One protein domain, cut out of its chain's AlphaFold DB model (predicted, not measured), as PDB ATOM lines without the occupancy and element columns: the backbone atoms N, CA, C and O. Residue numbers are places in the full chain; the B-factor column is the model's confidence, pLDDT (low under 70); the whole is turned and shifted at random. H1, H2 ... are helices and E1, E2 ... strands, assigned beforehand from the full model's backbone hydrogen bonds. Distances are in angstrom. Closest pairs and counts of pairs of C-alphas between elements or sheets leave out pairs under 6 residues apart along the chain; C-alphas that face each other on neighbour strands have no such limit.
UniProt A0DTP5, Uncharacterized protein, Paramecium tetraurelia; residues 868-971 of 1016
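Overview. This is residues 868 to 971 of the 1016 residues of an uncharacterized protein of Paramecium tetraurelia (UniProt A0DTP5). Small strand pairs are strung in a row along an elongated shape: the hairpin E1 and E2 at one end, the pair E3 and E4 in the middle with the hairpin E5 and E6 beside E4, and the lone strand E7 at the other end. The short helix H1 lies off one side of E3 and E4. The printed part has 104 residues in the order E1 E2 E3 H1 H2 E4 E5 E6 E7, with three antiparallel two-stranded sheets; it is mixed, helices and strands, with under half of its residues in named elements. It is only just loose, close to compact, with a radius of gyration of the C-alphas of 15.6 A and spans of 52 by 31 by 23 A.

Arrangement. E1, residues 868 to 870, and E2, residues 878 to 882, form an antiparallel hairpin, with N 869 and O 879 2.9 A apart, within hydrogen-bond range. E3, residues 907 to 911, is antiparallel to E4, residues 937 to 941, at 152 degrees; N 939 and O 909 are 2.8 A apart. H2, residues 932 to 935, is near E3, and H1, residues 915 to 921, is close to H2 but not clearly touching, the closest C-alphas, Ile 918 and Thr 935, being 6.6 A apart. In H1 every O i to N i+4 pair is within hydrogen-bond range; H2 is too short for one. E5, residues 947 to 950, and E6, residues 955 to 958, form a hairpin, with N 948 and O 957 2.9 A apart. The closest C-alphas of E4 and E6, Cys 938 and Ile 955, are 5.5 A apart. E7, residues 966 to 970, pairs with no named strand and is apart from E6.

Along the chain. E1 begins at C-alpha 868 (212.295, 220.183, 252.080). E2 measures 12.1 A and E4 10.7 A. E7 measures 12.7 A and ends at C-alpha 970 (224.245, 195.510, 288.218).

Size, cuts and confidence. The C-alphas farthest apart, Pro 875 and Gln 971, are 54.2 A apart. The printed part has no cut; E2 to E3 is a long link. Low confidence includes residues 960 to 971.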
ATOM      1  N   CYS A 868     212.330 221.406 252.867       84.75
ATOM      2  CA  CYS A 868     212.295 220.183 252.080       84.75
ATOM      3  C   CYS A 868     212.666 220.474 250.623       84.75
ATOM      4  O   CYS A 868     212.147 221.428 250.036       84.75
ATOM      5  N   VAL A 869     213.547 219.664 250.036       84.12
ATOM      6  CA  VAL A 869     214.020 219.825 248.649       84.12
ATOM      7  C   VAL A 869     213.937 218.501 247.895       84.12
ATOM      8  O   VAL A 869     213.987 217.432 248.498       84.12
ATOM      9  N   LEU A 870     213.796 218.560 246.572       78.94
ATOM     10  CA  LEU A 870     213.846 217.367 245.729       78.94
ATOM     11  C   LEU A 870     215.288 216.838 245.688       78.94
ATOM     12  O   LEU A 870     216.212 217.607 245.414       78.94
ATOM     13  N   ASN A 871     215.480 215.549 245.975       74.88
ATOM     14  CA  ASN A 871     216.800 214.928 245.926       74.88
ATOM     15  C   ASN A 871     217.269 214.825 244.464       74.88
ATOM     16  O   ASN A 871     216.566 214.264 243.623       74.88
ATOM     17  N   GLN A 872     218.446 215.376 244.165       66.94
ATOM     18  CA  GLN A 872     219.027 215.337 242.820       66.94
ATOM     19  C   GLN A 872     219.621 213.961 242.483       66.94
ATOM     20  O   GLN A 872     219.610 213.572 241.318       66.94
ATOM     21  N   ASP A 873     220.079 213.213 243.492       62.41
ATOM     22  CA  ASP A 873     220.743 211.915 243.315       62.41
ATOM     23  C   ASP A 873     219.736 210.764 243.187       62.41
ATOM     24  O   ASP A 873     219.965 209.787 242.474       62.41
ATOM     25  N   THR A 874     218.582 210.892 243.849       65.94
ATOM     26  CA  THR A 874     217.449 209.968 243.726       65.94
ATOM     27  C   THR A 874     216.224 210.726 243.212       65.94
ATOM     28  O   THR A 874     215.425 211.196 244.027       65.94
ATOM     29  N   PRO A 875     216.042 210.832 241.876       61.06
ATOM     30  CA  PRO A 875     215.061 211.717 241.230       61.06
ATOM     31  C   PRO A 875     213.592 211.605 241.701       61.06
ATOM     32  O   PRO A 875     212.782 212.471 241.379       61.06
ATOM     33  N   ASN A 876     213.243 210.597 242.504       73.50
ATOM     34  CA  ASN A 876     211.877 210.284 242.933       73.50
ATOM     35  C   ASN A 876     211.649 210.451 244.448       73.50
ATOM     36  O   ASN A 876     210.760 209.813 245.016       73.50
ATOM     37  N   SER A 877     212.459 211.253 245.144       82.19
ATOM     38  CA  SER A 877     212.301 211.448 246.592       82.19
ATOM     39  C   SER A 877     212.579 212.878 247.030       82.19
ATOM     40  O   SER A 877     213.547 213.491 246.585       82.19
ATOM     41  N   TYR A 878     211.778 213.373 247.967       81.75
ATOM     42  CA  TYR A 878     212.078 214.591 248.703       81.75
ATOM     43  C   TYR A 878     212.986 214.289 249.904       81.75
ATOM     44  O   TYR A 878     212.788 213.303 250.616       81.75
ATOM     45  N   GLN A 879     213.975 215.150 250.138       84.19
ATOM     46  CA  GLN A 879     214.864 215.098 251.292       84.19
ATOM     47  C   GLN A 879     214.634 216.318 252.183       84.19
ATOM     48  O   GLN A 879     214.497 217.449 251.708       84.19
ATOM     49  N   CYS A 880     214.626 216.082 253.493       82.50
ATOM     50  CA  CYS A 880     214.589 217.160 254.458       82.50
ATOM     51  C   CYS A 880     215.990 217.746 254.627       82.50
ATOM     52  O   CYS A 880     216.912 217.033 255.020       82.50
ATOM     53  N   VAL A 881     216.162 219.032 254.327       79.69
ATOM     54  CA  VAL A 881     217.451 219.727 254.492       79.69
ATOM     55  C   VAL A 881     217.541 220.488 255.803       79.69
ATOM     56  O   VAL A 881     218.647 220.794 256.242       79.69
ATOM     57  N   GLN A 882     216.411 220.759 256.455       80.25
ATOM     58  CA  GLN A 882     216.385 221.444 257.740       80.25
ATOM     59  C   GLN A 882     215.343 220.813 258.658       80.25
ATOM     60  O   GLN A 882     214.161 220.767 258.327       80.25
ATOM     61  N   CYS A 883     215.795 220.359 259.821       80.38
ATOM     62  CA  CYS A 883     214.978 219.681 260.819       80.38
ATOM     63  C   CYS A 883     214.750 220.556 262.059       80.38
ATOM     64  O   CYS A 883     215.500 221.515 262.282       80.38
ATOM     65  N   PRO A 884     213.740 220.243 262.894       75.12
ATOM     66  CA  PRO A 884     213.524 220.960 264.132       75.12
ATOM     67  C   PRO A 884     214.644 220.616 265.119       75.12
ATOM     68  O   PRO A 884     215.441 219.698 264.915       75.12
ATOM     69  N   LEU A 885     214.742 221.371 266.206       75.31
ATOM     70  CA  LEU A 885     215.758 221.116 267.223       75.31
ATOM     71  C   LEU A 885     215.404 219.861 268.049       75.31
ATOM     72  O   LEU A 885     214.231 219.608 268.326       75.31
ATOM     73  N   ASN A 886     216.413 219.093 268.468       71.50
ATOM     74  CA  ASN A 886     216.261 217.858 269.242       71.50
ATOM     75  C   ASN A 886     215.806 218.119 270.700       71.50
ATOM     76  O   ASN A 886     215.552 219.258 271.099       71.50
ATOM     77  N   TYR A 887     215.734 217.063 271.525       69.38
ATOM     78  CA  TYR A 887     215.377 217.145 272.956       69.38
ATOM     79  C   TYR A 887     216.222 218.170 273.739       69.38
ATOM     80  O   TYR A 887     215.704 218.872 274.602       69.38
ATOM     81  N   TYR A 888     217.501 218.321 273.383       72.62
ATOM     82  CA  TYR A 888     218.439 219.290 273.962       72.62
ATOM     83  C   TYR A 888     218.499 220.621 273.197       72.62
ATOM     84  O   TYR A 888     219.419 221.413 273.395       72.62
ATOM     85  N   LYS A 889     217.542 220.862 272.296       67.06
ATOM     86  CA  LYS A 889     217.468 222.024 271.404       67.06
ATOM     87  C   LYS A 889     218.725 222.239 270.541       67.06
ATOM     88  O   LYS A 889     218.997 223.352 270.104       67.06
ATOM     89  N   SER A 890     219.469 221.173 270.256       70.38
ATOM     90  CA  SER A 890     220.530 221.163 269.241       70.38
ATOM     91  C   SER A 890     219.940 220.799 267.875       70.38
ATOM     92  O   SER A 890     218.927 220.096 267.841       70.38
ATOM     93  N   PRO A 891     220.521 221.241 266.747       67.75
ATOM     94  CA  PRO A 891     220.004 220.876 265.433       67.75
ATOM     95  C   PRO A 891     219.927 219.356 265.263       67.75
ATOM     96  O   PRO A 891     220.893 218.651 265.560       67.75
ATOM     97  N   ILE A 892     218.785 218.848 264.794       71.00
ATOM     98  CA  ILE A 892     218.704 217.471 264.305       71.00
ATOM     99  C   ILE A 892     219.439 217.440 262.969       71.00
ATOM    100  O   ILE A 892     219.000 218.037 261.990       71.00
ATOM    101  N   ILE A 893     220.578 216.761 262.950       72.75
ATOM    102  CA  ILE A 893     221.468 216.720 261.785       72.75
ATOM    103  C   ILE A 893     221.305 215.446 260.949       72.75
ATOM    104  O   ILE A 893     222.060 215.244 260.006       72.75
ATOM    105  N   SER A 894     220.304 214.607 261.246       72.56
ATOM    106  CA  SER A 894     220.013 213.383 260.491       72.56
ATOM    107  C   SER A 894     218.591 213.383 259.924       72.56
ATOM    108  O   SER A 894     217.635 213.739 260.618       72.56
ATOM    109  N   SER A 895     218.445 212.957 258.668       77.06
ATOM    110  CA  SER A 895     217.150 212.721 258.028       77.06
ATOM    111  C   SER A 895     217.181 211.432 257.221       77.06
ATOM    112  O   SER A 895     218.180 211.156 256.555       77.06
ATOM    113  N   GLU A 896     216.066 210.714 257.187       75.50
ATOM    114  CA  GLU A 896     215.888 209.530 256.351       75.50
ATOM    115  C   GLU A 896     214.558 209.641 255.606       75.50
ATOM    116  O   GLU A 896     213.505 209.849 256.210       75.50
ATOM    117  N   SER A 897     214.597 209.531 254.273       73.88
ATOM    118  CA  SER A 897     213.401 209.558 253.411       73.88
ATOM    119  C   SER A 897     212.472 210.764 253.647       73.88
ATOM    120  O   SER A 897     211.253 210.613 253.733       73.88
ATOM    121  N   GLY A 898     213.049 211.959 253.808       75.06
ATOM    122  CA  GLY A 898     212.282 213.190 254.036       75.06
ATOM    123  C   GLY A 898     211.745 213.362 255.460       75.06
ATOM    124  O   GLY A 898     210.972 214.289 255.687       75.06
ATOM    125  N   LYS A 899     212.148 212.502 256.407       82.19
ATOM    126  CA  LYS A 899     211.797 212.610 257.829       82.19
ATOM    127  C   LYS A 899     212.992 212.992 258.680       82.19
ATOM    128  O   LYS A 899     214.092 212.479 258.469       82.19
ATOM    129  N   CYS A 900     212.766 213.817 259.690       81.94
ATOM    130  CA  CYS A 900     213.787 214.161 260.674       81.94
ATOM    131  C   CYS A 900     214.010 213.010 261.661       81.94
ATOM    132  O   CYS A 900     213.105 212.617 262.396       81.94
ATOM    133  N   MET A 901     215.223 212.453 261.687       82.88
ATOM    134  CA  MET A 901     215.546 211.327 262.563       82.88
ATOM    135  C   MET A 901     215.851 211.804 263.984       82.88
ATOM    136  O   MET A 901     216.746 212.617 264.207       82.88
ATOM    137  N   GLN A 902     215.166 211.236 264.977       82.19
ATOM    138  CA  GLN A 902     215.493 211.465 266.384       82.19
ATOM    139  C   GLN A 902     216.586 210.497 266.852       82.19
ATOM    140  O   GLN A 902     216.365 209.289 266.936       82.19
ATOM    141  N   CYS A 903     217.759 211.034 267.185       84.25
ATOM    142  CA  CYS A 903     218.885 210.256 267.696       84.25
ATOM    143  C   CYS A 903     218.767 209.943 269.202       84.25
ATOM    144  O   CYS A 903     218.056 210.652 269.923       84.25
ATOM    145  N   PRO A 904     219.465 208.900 269.704       84.94
ATOM    146  CA  PRO A 904     219.643 208.685 271.141       84.94
ATOM    147  C   PRO A 904     220.145 209.946 271.854       84.94
ATOM    148  O   PRO A 904     220.887 210.723 271.267       84.94
ATOM    149  N   GLN A 905     219.823 210.120 273.140       80.44
ATOM    150  CA  GLN A 905     220.137 211.344 273.903       80.44
ATOM    151  C   GLN A 905     221.619 211.758 273.868       80.44
ATOM    152  O   GLN A 905     221.924 212.944 273.786       80.44
ATOM    153  N   LEU A 906     222.539 210.791 273.891       85.00
ATOM    154  CA  LEU A 906     223.987 211.041 273.868       85.00
ATOM    155  C   LEU A 906     224.546 211.243 272.451       85.00
ATOM    156  O   LEU A 906     225.759 211.353 272.266       85.00
ATOM    157  N   CYS A 907     223.675 211.256 271.446       84.62
ATOM    158  CA  CYS A 907     224.039 211.224 270.049       84.62
ATOM    159  C   CYS A 907     223.457 212.413 269.282       84.62
ATOM    160  O   CYS A 907     222.251 212.658 269.308       84.62
ATOM    161  N   GLN A 908     224.319 213.133 268.568       79.62
ATOM    162  CA  GLN A 908     223.940 214.269 267.734       79.62
ATOM    163  C   GLN A 908     223.614 213.831 266.300       79.62
ATOM    164  O   GLN A 908     222.584 214.239 265.766       79.62
ATOM    165  N   LEU A 909     224.445 212.963 265.709       81.56
ATOM    166  CA  LEU A 909     224.243 212.383 264.374       81.56
ATOM    167  C   LEU A 909     224.103 210.872 264.477       81.56
ATOM    168  O   LEU A 909     224.991 210.209 265.014       81.56
ATOM    169  N   CYS A 910     223.037 210.316 263.912       85.69
ATOM    170  CA  CYS A 910     222.781 208.885 263.958       85.69
ATOM    171  C   CYS A 910     222.294 208.312 262.625       85.69
ATOM    172  O   CYS A 910     221.767 209.037 261.778       85.69
ATOM    173  N   GLN A 911     222.450 206.997 262.478       85.81
ATOM    174  CA  GLN A 911     222.044 206.217 261.308       85.81
ATOM    175  C   GLN A 911     221.299 204.945 261.735       85.81
ATOM    176  O   GLN A 911     221.649 204.318 262.737       85.81
ATOM    177  N   SER A 912     220.294 204.541 260.961       86.12
ATOM    178  CA  SER A 912     219.508 203.325 261.195       86.12
ATOM    179  C   SER A 912     220.368 202.051 261.147       86.12
ATOM    180  O   SER A 912     221.285 201.936 260.331       86.12
ATOM    181  N   ARG A 913     220.092 201.086 262.038       87.88
ATOM    182  CA  ARG A 913     220.703 199.743 262.003       87.88
ATOM    183  C   ARG A 913     219.828 198.763 261.250       87.88
ATOM    184  O   ARG A 913     218.604 198.854 261.288       87.88
ATOM    185  N   THR A 914     220.466 197.760 260.660       86.56
ATOM    186  CA  THR A 914     219.743 196.587 260.161       86.56
ATOM    187  C   THR A 914     219.262 195.714 261.325       86.56
ATOM    188  O   THR A 914     219.890 195.664 262.385       86.56
ATOM    189  N   GLU A 915     218.181 194.956 261.125       84.62
ATOM    190  CA  GLU A 915     217.688 194.016 262.144       84.62
ATOM    191  C   GLU A 915     218.748 192.997 262.582       84.62
ATOM    192  O   GLU A 915     218.785 192.596 263.745       84.62
ATOM    193  N   GLN A 916     219.620 192.571 261.663       86.31
ATOM    194  CA  GLN A 916     220.677 191.612 261.967       86.31
ATOM    195  C   GLN A 916     221.732 192.210 262.903       86.31
ATOM    196  O   GLN A 916     222.151 191.548 263.851       86.31
ATOM    197  N   GLU A 917     222.136 193.465 262.684       85.81
ATOM    198  CA  GLU A 917     223.060 194.168 263.583       85.81
ATOM    199  C   GLU A 917     222.464 194.326 264.981       85.81
ATOM    200  O   GLU A 917     223.153 194.095 265.973       85.81
ATOM    201  N   ILE A 918     221.173 194.667 265.061       85.00
ATOM    202  CA  ILE A 918     220.452 194.774 266.334       85.00
ATOM    203  C   ILE A 918     220.483 193.427 267.064       85.00
ATOM    204  O   ILE A 918     220.868 193.381 268.231       85.00
ATOM    205  N   LYS A 919     220.164 192.326 266.369       83.31
ATOM    206  CA  LYS A 919     220.190 190.965 266.935       83.31
ATOM    207  C   LYS A 919     221.592 190.519 267.360       83.31
ATOM    208  O   LYS A 919     221.715 189.815 268.357       83.31
ATOM    209  N   ASN A 920     222.640 190.926 266.643       84.38
ATOM    210  CA  ASN A 920     224.026 190.601 266.999       84.38
ATOM    211  C   ASN A 920     224.483 191.338 268.268       84.38
ATOM    212  O   ASN A 920     225.218 190.769 269.071       84.38
ATOM    213  N   ILE A 921     224.045 192.589 268.457       83.50
ATOM    214  CA  ILE A 921     224.355 193.385 269.654       83.50
ATOM    215  C   ILE A 921     223.530 192.900 270.846       83.50
ATOM    216  O   ILE A 921     224.053 192.733 271.947       83.50
ATOM    217  N   ASN A 922     222.231 192.682 270.636       83.69
ATOM    218  CA  ASN A 922     221.325 192.166 271.647       83.69
ATOM    219  C   ASN A 922     220.212 191.319 270.994       83.69
ATOM    220  O   ASN A 922     219.226 191.874 270.501       83.69
ATOM    221  N   PRO A 923     220.309 189.977 271.041       83.88
ATOM    222  CA  PRO A 923     219.353 189.087 270.378       83.88
ATOM    223  C   PRO A 923     217.942 189.134 270.980       83.88
ATOM    224  O   PRO A 923     217.007 188.626 270.367       83.88
ATOM    225  N   TYR A 924     217.776 189.744 272.157       83.38
ATOM    226  CA  TYR A 924     216.494 189.869 272.852       83.38
ATOM    227  C   TYR A 924     215.873 191.269 272.737       83.38
ATOM    228  O   TYR A 924     214.833 191.523 273.343       83.38
ATOM    229  N   PHE A 925     216.491 192.197 271.994       81.81
ATOM    230  CA  PHE A 925     215.959 193.551 271.839       81.81
ATOM    231  C   PHE A 925     214.728 193.562 270.918       81.81
ATOM    232  O   PHE A 925     214.804 193.145 269.763       81.81
ATOM    233  N   VAL A 926     213.595 194.063 271.419       80.56
ATOM    234  CA  VAL A 926     212.350 194.199 270.648       80.56
ATOM    235  C   VAL A 926     212.260 195.612 270.080       80.56
ATOM    236  O   VAL A 926     212.196 196.593 270.826       80.56
ATOM    237  N   VAL A 927     212.252 195.712 268.752       80.12
ATOM    238  CA  VAL A 927     212.126 196.987 268.037       80.12
ATOM    239  C   VAL A 927     210.649 197.374 267.950       80.12
ATOM    240  O   VAL A 927     209.835 196.637 267.400       80.12
ATOM    241  N   THR A 928     210.312 198.531 268.506       81.56
ATOM    242  CA  THR A 928     209.006 199.196 268.431       81.56
ATOM    243  C   THR A 928     209.230 200.657 268.042       81.56
ATOM    244  O   THR A 928     210.354 201.149 268.143       81.56
ATOM    245  N   ASP A 929     208.183 201.396 267.674       74.12
ATOM    246  CA  ASP A 929     208.303 202.830 267.348       74.12
ATOM    247  C   ASP A 929     208.929 203.657 268.488       74.12
ATOM    248  O   ASP A 929     209.607 204.655 268.252       74.12
ATOM    249  N   GLN A 930     208.762 203.225 269.742       72.19
ATOM    250  CA  GLN A 930     209.352 203.889 270.909       72.19
ATOM    251  C   GLN A 930     210.815 203.498 271.146       72.19
ATOM    252  O   GLN A 930     211.595 204.306 271.663       72.19
ATOM    253  N   THR A 931     211.197 202.265 270.798       78.75
ATOM    254  CA  THR A 931     212.542 201.736 271.059       78.75
ATOM    255  C   THR A 931     213.487 201.868 269.866       78.75
ATOM    256  O   THR A 931     214.702 201.795 270.057       78.75
ATOM    257  N   ILE A 932     212.967 202.136 268.660       83.50
ATOM    258  CA  ILE A 932     213.747 202.202 267.415       83.50
ATOM    259  C   ILE A 932     214.873 203.235 267.478       83.50
ATOM    260  O   ILE A 932     215.988 202.941 267.054       83.50
ATOM    261  N   LYS A 933     214.654 204.390 268.121       81.75
ATOM    262  CA  LYS A 933     215.690 205.423 268.282       81.75
ATOM    263  C   LYS A 933     216.939 204.925 269.008       81.75
ATOM    264  O   LYS A 933     218.034 205.373 268.700       81.75
ATOM    265  N   TYR A 934     216.803 203.968 269.932       82.81
ATOM    266  CA  TYR A 934     217.930 203.385 270.671       82.81
ATOM    267  C   TYR A 934     218.695 202.329 269.870       82.81
ATOM    268  O   TYR A 934     219.769 201.901 270.284       82.81
ATOM    269  N   THR A 935     218.156 201.911 268.724       87.31
ATOM    270  CA  THR A 935     218.830 200.972 267.827       87.31
ATOM    271  C   THR A 935     219.810 201.669 266.897       87.31
ATOM    272  O   THR A 935     220.639 200.997 266.299       87.31
ATOM    273  N   TYR A 936     219.765 202.997 266.771       88.69
ATOM    274  CA  TYR A 936     220.588 203.718 265.807       88.69
ATOM    275  C   TYR A 936     222.088 203.681 266.149       88.69
ATOM    276  O   TYR A 936     222.501 203.632 267.311       88.69
ATOM    277  N   LYS A 937     222.927 203.679 265.110       88.06
ATOM    278  CA  LYS A 937     224.374 203.909 265.198       88.06
ATOM    279  C   LYS A 937     224.610 205.376 265.501       88.06
ATOM    280  O   LYS A 937     224.017 206.223 264.842       88.06
ATOM    281  N   CYS A 938     225.479 205.670 266.456       86.62
ATOM    282  CA  CYS A 938     225.913 207.023 266.731       86.62
ATOM    283  C   CYS A 938     227.187 207.366 265.961       86.62
ATOM    284  O   CYS A 938     228.225 206.735 266.158       86.62
ATOM    285  N   LEU A 939     227.094 208.372 265.097       80.88
ATOM    286  CA  LEU A 939     228.183 208.852 264.250       80.88
ATOM    287  C   LEU A 939     228.859 210.092 264.843       80.88
ATOM    288  O   LEU A 939     230.063 210.267 264.697       80.88
ATOM    289  N   GLU A 940     228.101 210.926 265.554       80.81
ATOM    290  CA  GLU A 940     228.611 212.119 266.231       80.81
ATOM    291  C   GLU A 940     227.995 212.221 267.620       80.81
ATOM    292  O   GLU A 940     226.779 212.089 267.785       80.81
ATOM    293  N   LYS A 941     228.838 212.431 268.631       82.75
ATOM    294  CA  LYS A 941     228.396 212.551 270.019       82.75
ATOM    295  C   LYS A 941     227.737 213.904 270.259       82.75
ATOM    296  O   LYS A 941     228.072 214.878 269.596       82.75
ATOM    297  N   ALA A 942     226.840 213.971 271.238       83.12
ATOM    298  CA  ALA A 942     226.353 215.254 271.738       83.12
ATOM    299  C   ALA A 942     227.522 216.130 272.261       83.12
ATOM    300  O   ALA A 942     228.565 215.579 272.634       83.12
ATOM    301  N   PRO A 943     227.380 217.473 272.280       76.38
ATOM    302  CA  PRO A 943     228.450 218.417 272.620       76.38
ATOM    303  C   PRO A 943     228.762 218.433 274.127       76.38
ATOM    304  O   PRO A 943     228.520 219.414 274.827       76.38
ATOM    305  N   ASP A 944     229.302 217.322 274.620       77.88
ATOM    306  CA  ASP A 944     229.800 217.119 275.976       77.88
ATOM    307  C   ASP A 944     231.131 216.345 275.896       77.88
ATOM    308  O   ASP A 944     231.281 215.348 275.170       77.88
ATOM    309  N   GLU A 945     232.144 216.835 276.606       76.56
ATOM    310  CA  GLU A 945     233.489 216.252 276.594       76.56
ATOM    311  C   GLU A 945     233.507 214.840 277.188       76.56
ATOM    312  O   GLU A 945     234.280 214.001 276.722       76.56
ATOM    313  N   ASN A 946     232.596 214.553 278.119       77.69
ATOM    314  CA  ASN A 946     232.490 213.279 278.826       77.69
ATOM    315  C   ASN A 946     231.758 212.200 278.020       77.69
ATOM    316  O   ASN A 946     231.726 211.044 278.428       77.69
ATOM    317  N   ILE A 947     231.163 212.532 276.872       79.38
ATOM    318  CA  ILE A 947     230.533 211.528 276.010       79.38
ATOM    319  C   ILE A 947     231.594 210.906 275.098       79.38
ATOM    320  O   ILE A 947     232.391 211.610 274.474       79.38
ATOM    321  N   VAL A 948     231.594 209.580 274.982       79.94
ATOM    322  CA  VAL A 948     232.471 208.816 274.083       79.94
ATOM    323  C   VAL A 948     231.620 207.858 273.257       79.94
ATOM    324  O   VAL A 948     230.633 207.307 273.742       79.94
ATOM    325  N   ILE A 949     231.983 207.657 271.991       79.75
ATOM    326  CA  ILE A 949     231.345 206.661 271.126       79.75
ATOM    327  C   ILE A 949     232.183 205.386 271.163       79.75
ATOM    328  O   ILE A 949     233.381 205.429 270.892       79.75
ATOM    329  N   ASP A 950     231.548 204.255 271.481       78.50
ATOM    330  CA  ASP A 950     232.142 202.930 271.288       78.50
ATOM    331  C   ASP A 950     232.459 202.758 269.791       78.50
ATOM    332  O   ASP A 950     231.518 202.708 268.997       78.50
ATOM    333  N   PRO A 951     233.736 202.669 269.388       74.00
ATOM    334  CA  PRO A 951     234.114 202.684 267.978       74.00
ATOM    335  C   PRO A 951     233.684 201.420 267.228       74.00
ATOM    336  O   PRO A 951     233.579 201.437 266.009       74.00
ATOM    337  N   TYR A 952     233.392 200.326 267.932       76.81
ATOM    338  CA  TYR A 952     233.013 199.060 267.303       76.81
ATOM    339  C   TYR A 952     231.508 198.935 267.162       76.81
ATOM    340  O   TYR A 952     230.989 198.555 266.114       76.81
ATOM    341  N   ASN A 953     230.792 199.280 268.229       81.75
ATOM    342  CA  ASN A 953     229.343 199.189 268.215       81.75
ATOM    343  C   ASN A 953     228.690 200.474 267.723       81.75
ATOM    344  O   ASN A 953     227.518 200.423 267.381       81.75
ATOM    345  N   ASN A 954     229.392 201.607 267.654       84.06
ATOM    346  CA  ASN A 954     228.828 202.934 267.387       84.06
ATOM    347  C   ASN A 954     227.703 203.275 268.379       84.06
ATOM    348  O   ASN A 954     226.600 203.651 267.988       84.06
ATOM    349  N   ILE A 955     227.946 203.057 269.674       83.50
ATOM    350  CA  ILE A 955     227.006 203.373 270.760       83.50
ATOM    351  C   ILE A 955     227.631 204.485 271.602       83.50
ATOM    352  O   ILE A 955     228.725 204.307 272.134       83.50
ATOM    353  N   ALA A 956     226.944 205.622 271.720       83.12
ATOM    354  CA  ALA A 956     227.377 206.710 272.589       83.12
ATOM    355  C   ALA A 956     227.146 206.351 274.063       83.12
ATOM    356  O   ALA A 956     226.078 205.851 274.428       83.12
ATOM    357  N   LYS A 957     228.150 206.610 274.898       79.56
ATOM    358  CA  LYS A 957     228.144 206.375 276.345       79.56
ATOM    359  C   LYS A 957     228.679 207.615 277.054       79.56
ATOM    360  O   LYS A 957     229.537 208.314 276.520       79.56
ATOM    361  N   TYR A 958     228.167 207.888 278.246       77.00
ATOM    362  CA  TYR A 958     228.685 208.944 279.110       77.00
ATOM    363  C   TYR A 958     229.773 208.351 280.014       77.00
ATOM    364  O   TYR A 958     229.549 207.313 280.636       77.00
ATOM    365  N   CYS A 959     230.936 208.989 280.077       73.69
ATOM    366  CA  CYS A 959     232.124 208.509 280.775       73.69
ATOM    367  C   CYS A 959     232.558 209.555 281.808       73.69
ATOM    368  O   CYS A 959     232.850 210.691 281.457       73.69
ATOM    369  N   GLU A 960     232.652 209.184 283.088       67.38
ATOM    370  CA  GLU A 960     233.135 210.106 284.134       67.38
ATOM    371  C   GLU A 960     234.656 210.347 284.066       67.38
ATOM    372  O   GLU A 960     235.178 211.254 284.713       67.38
ATOM    373  N   ASN A 961     235.379 209.542 283.278       64.06
ATOM    374  CA  ASN A 961     236.813 209.680 283.054       64.06
ATOM    375  C   ASN A 961     237.173 209.579 281.558       64.06
ATOM    376  O   ASN A 961     236.469 208.953 280.766       64.06
ATOM    377  N   SER A 962     238.318 210.160 281.183       54.66
ATOM    378  CA  SER A 962     238.799 210.270 279.793       54.66
ATOM    379  C   SER A 962     239.104 208.940 279.093       54.66
ATOM    380  O   SER A 962     239.382 208.939 277.897       54.66
ATOM    381  N   ILE A 963     239.129 207.823 279.824       58.16
ATOM    382  CA  ILE A 963     239.537 206.505 279.312       58.16
ATOM    383  C   ILE A 963     238.317 205.576 279.153       58.16
ATOM    384  O   ILE A 963     238.426 204.523 278.537       58.16
ATOM    385  N   CYS A 964     237.144 205.978 279.660       62.34
ATOM    386  CA  CYS A 964     235.866 205.267 279.563       62.34
ATOM    387  C   CYS A 964     235.939 203.758 279.889       62.34
ATOM    388  O   CYS A 964     235.262 202.939 279.272       62.34
ATOM    389  N   THR A 965     236.773 203.384 280.863       60.16
ATOM    390  CA  THR A 965     236.972 201.991 281.317       60.16
ATOM    391  C   THR A 965     235.949 201.537 282.356       60.16
ATOM    392  O   THR A 965     236.064 200.447 282.917       60.16
ATOM    393  N   ASP A 966     235.001 202.402 282.702       57.12
ATOM    394  CA  ASP A 966     234.060 202.144 283.780       57.12
ATOM    395  C   ASP A 966     232.844 201.412 283.202       57.12
ATOM    396  O   ASP A 966     232.072 201.978 282.429       57.12
ATOM    397  N   ASN A 967     232.673 200.143 283.572       55.06
ATOM    398  CA  ASN A 967     231.470 199.384 283.252       55.06
ATOM    399  C   ASN A 967     230.504 199.409 284.435       55.06
ATOM    400  O   ASN A 967     230.893 199.301 285.600       55.06
ATOM    401  N   ILE A 968     229.215 199.513 284.122       50.94
ATOM    402  CA  ILE A 968     228.146 199.427 285.111       50.94
ATOM    403  C   ILE A 968     227.911 197.948 285.434       50.94
ATOM    404  O   ILE A 968     227.407 197.194 284.600       50.94
ATOM    405  N   GLN A 969     228.257 197.523 286.651       47.12
ATOM    406  CA  GLN A 969     227.849 196.218 287.164       47.12
ATOM    407  C   GLN A 969     226.528 196.366 287.927       47.12
ATOM    408  O   GLN A 969     226.442 197.094 288.917       47.12
ATOM    409  N   TYR A 970     225.498 195.644 287.482       44.75
ATOM    410  CA  TYR A 970     224.245 195.510 288.218       44.75
ATOM    411  C   TYR A 970     224.357 194.337 289.193       44.75
ATOM    412  O   TYR A 970     224.436 193.178 288.773       44.75
ATOM    413  N   GLN A 971     224.321 194.600 290.500       41.16
ATOM    414  CA  GLN A 971     223.995 193.546 291.457       41.16
ATOM    415  C   GLN A 971     222.486 193.310 291.412       41.16
ATOM    416  O   GLN A 971     221.708 194.005 292.062       41.16
TER     417      GLN A 971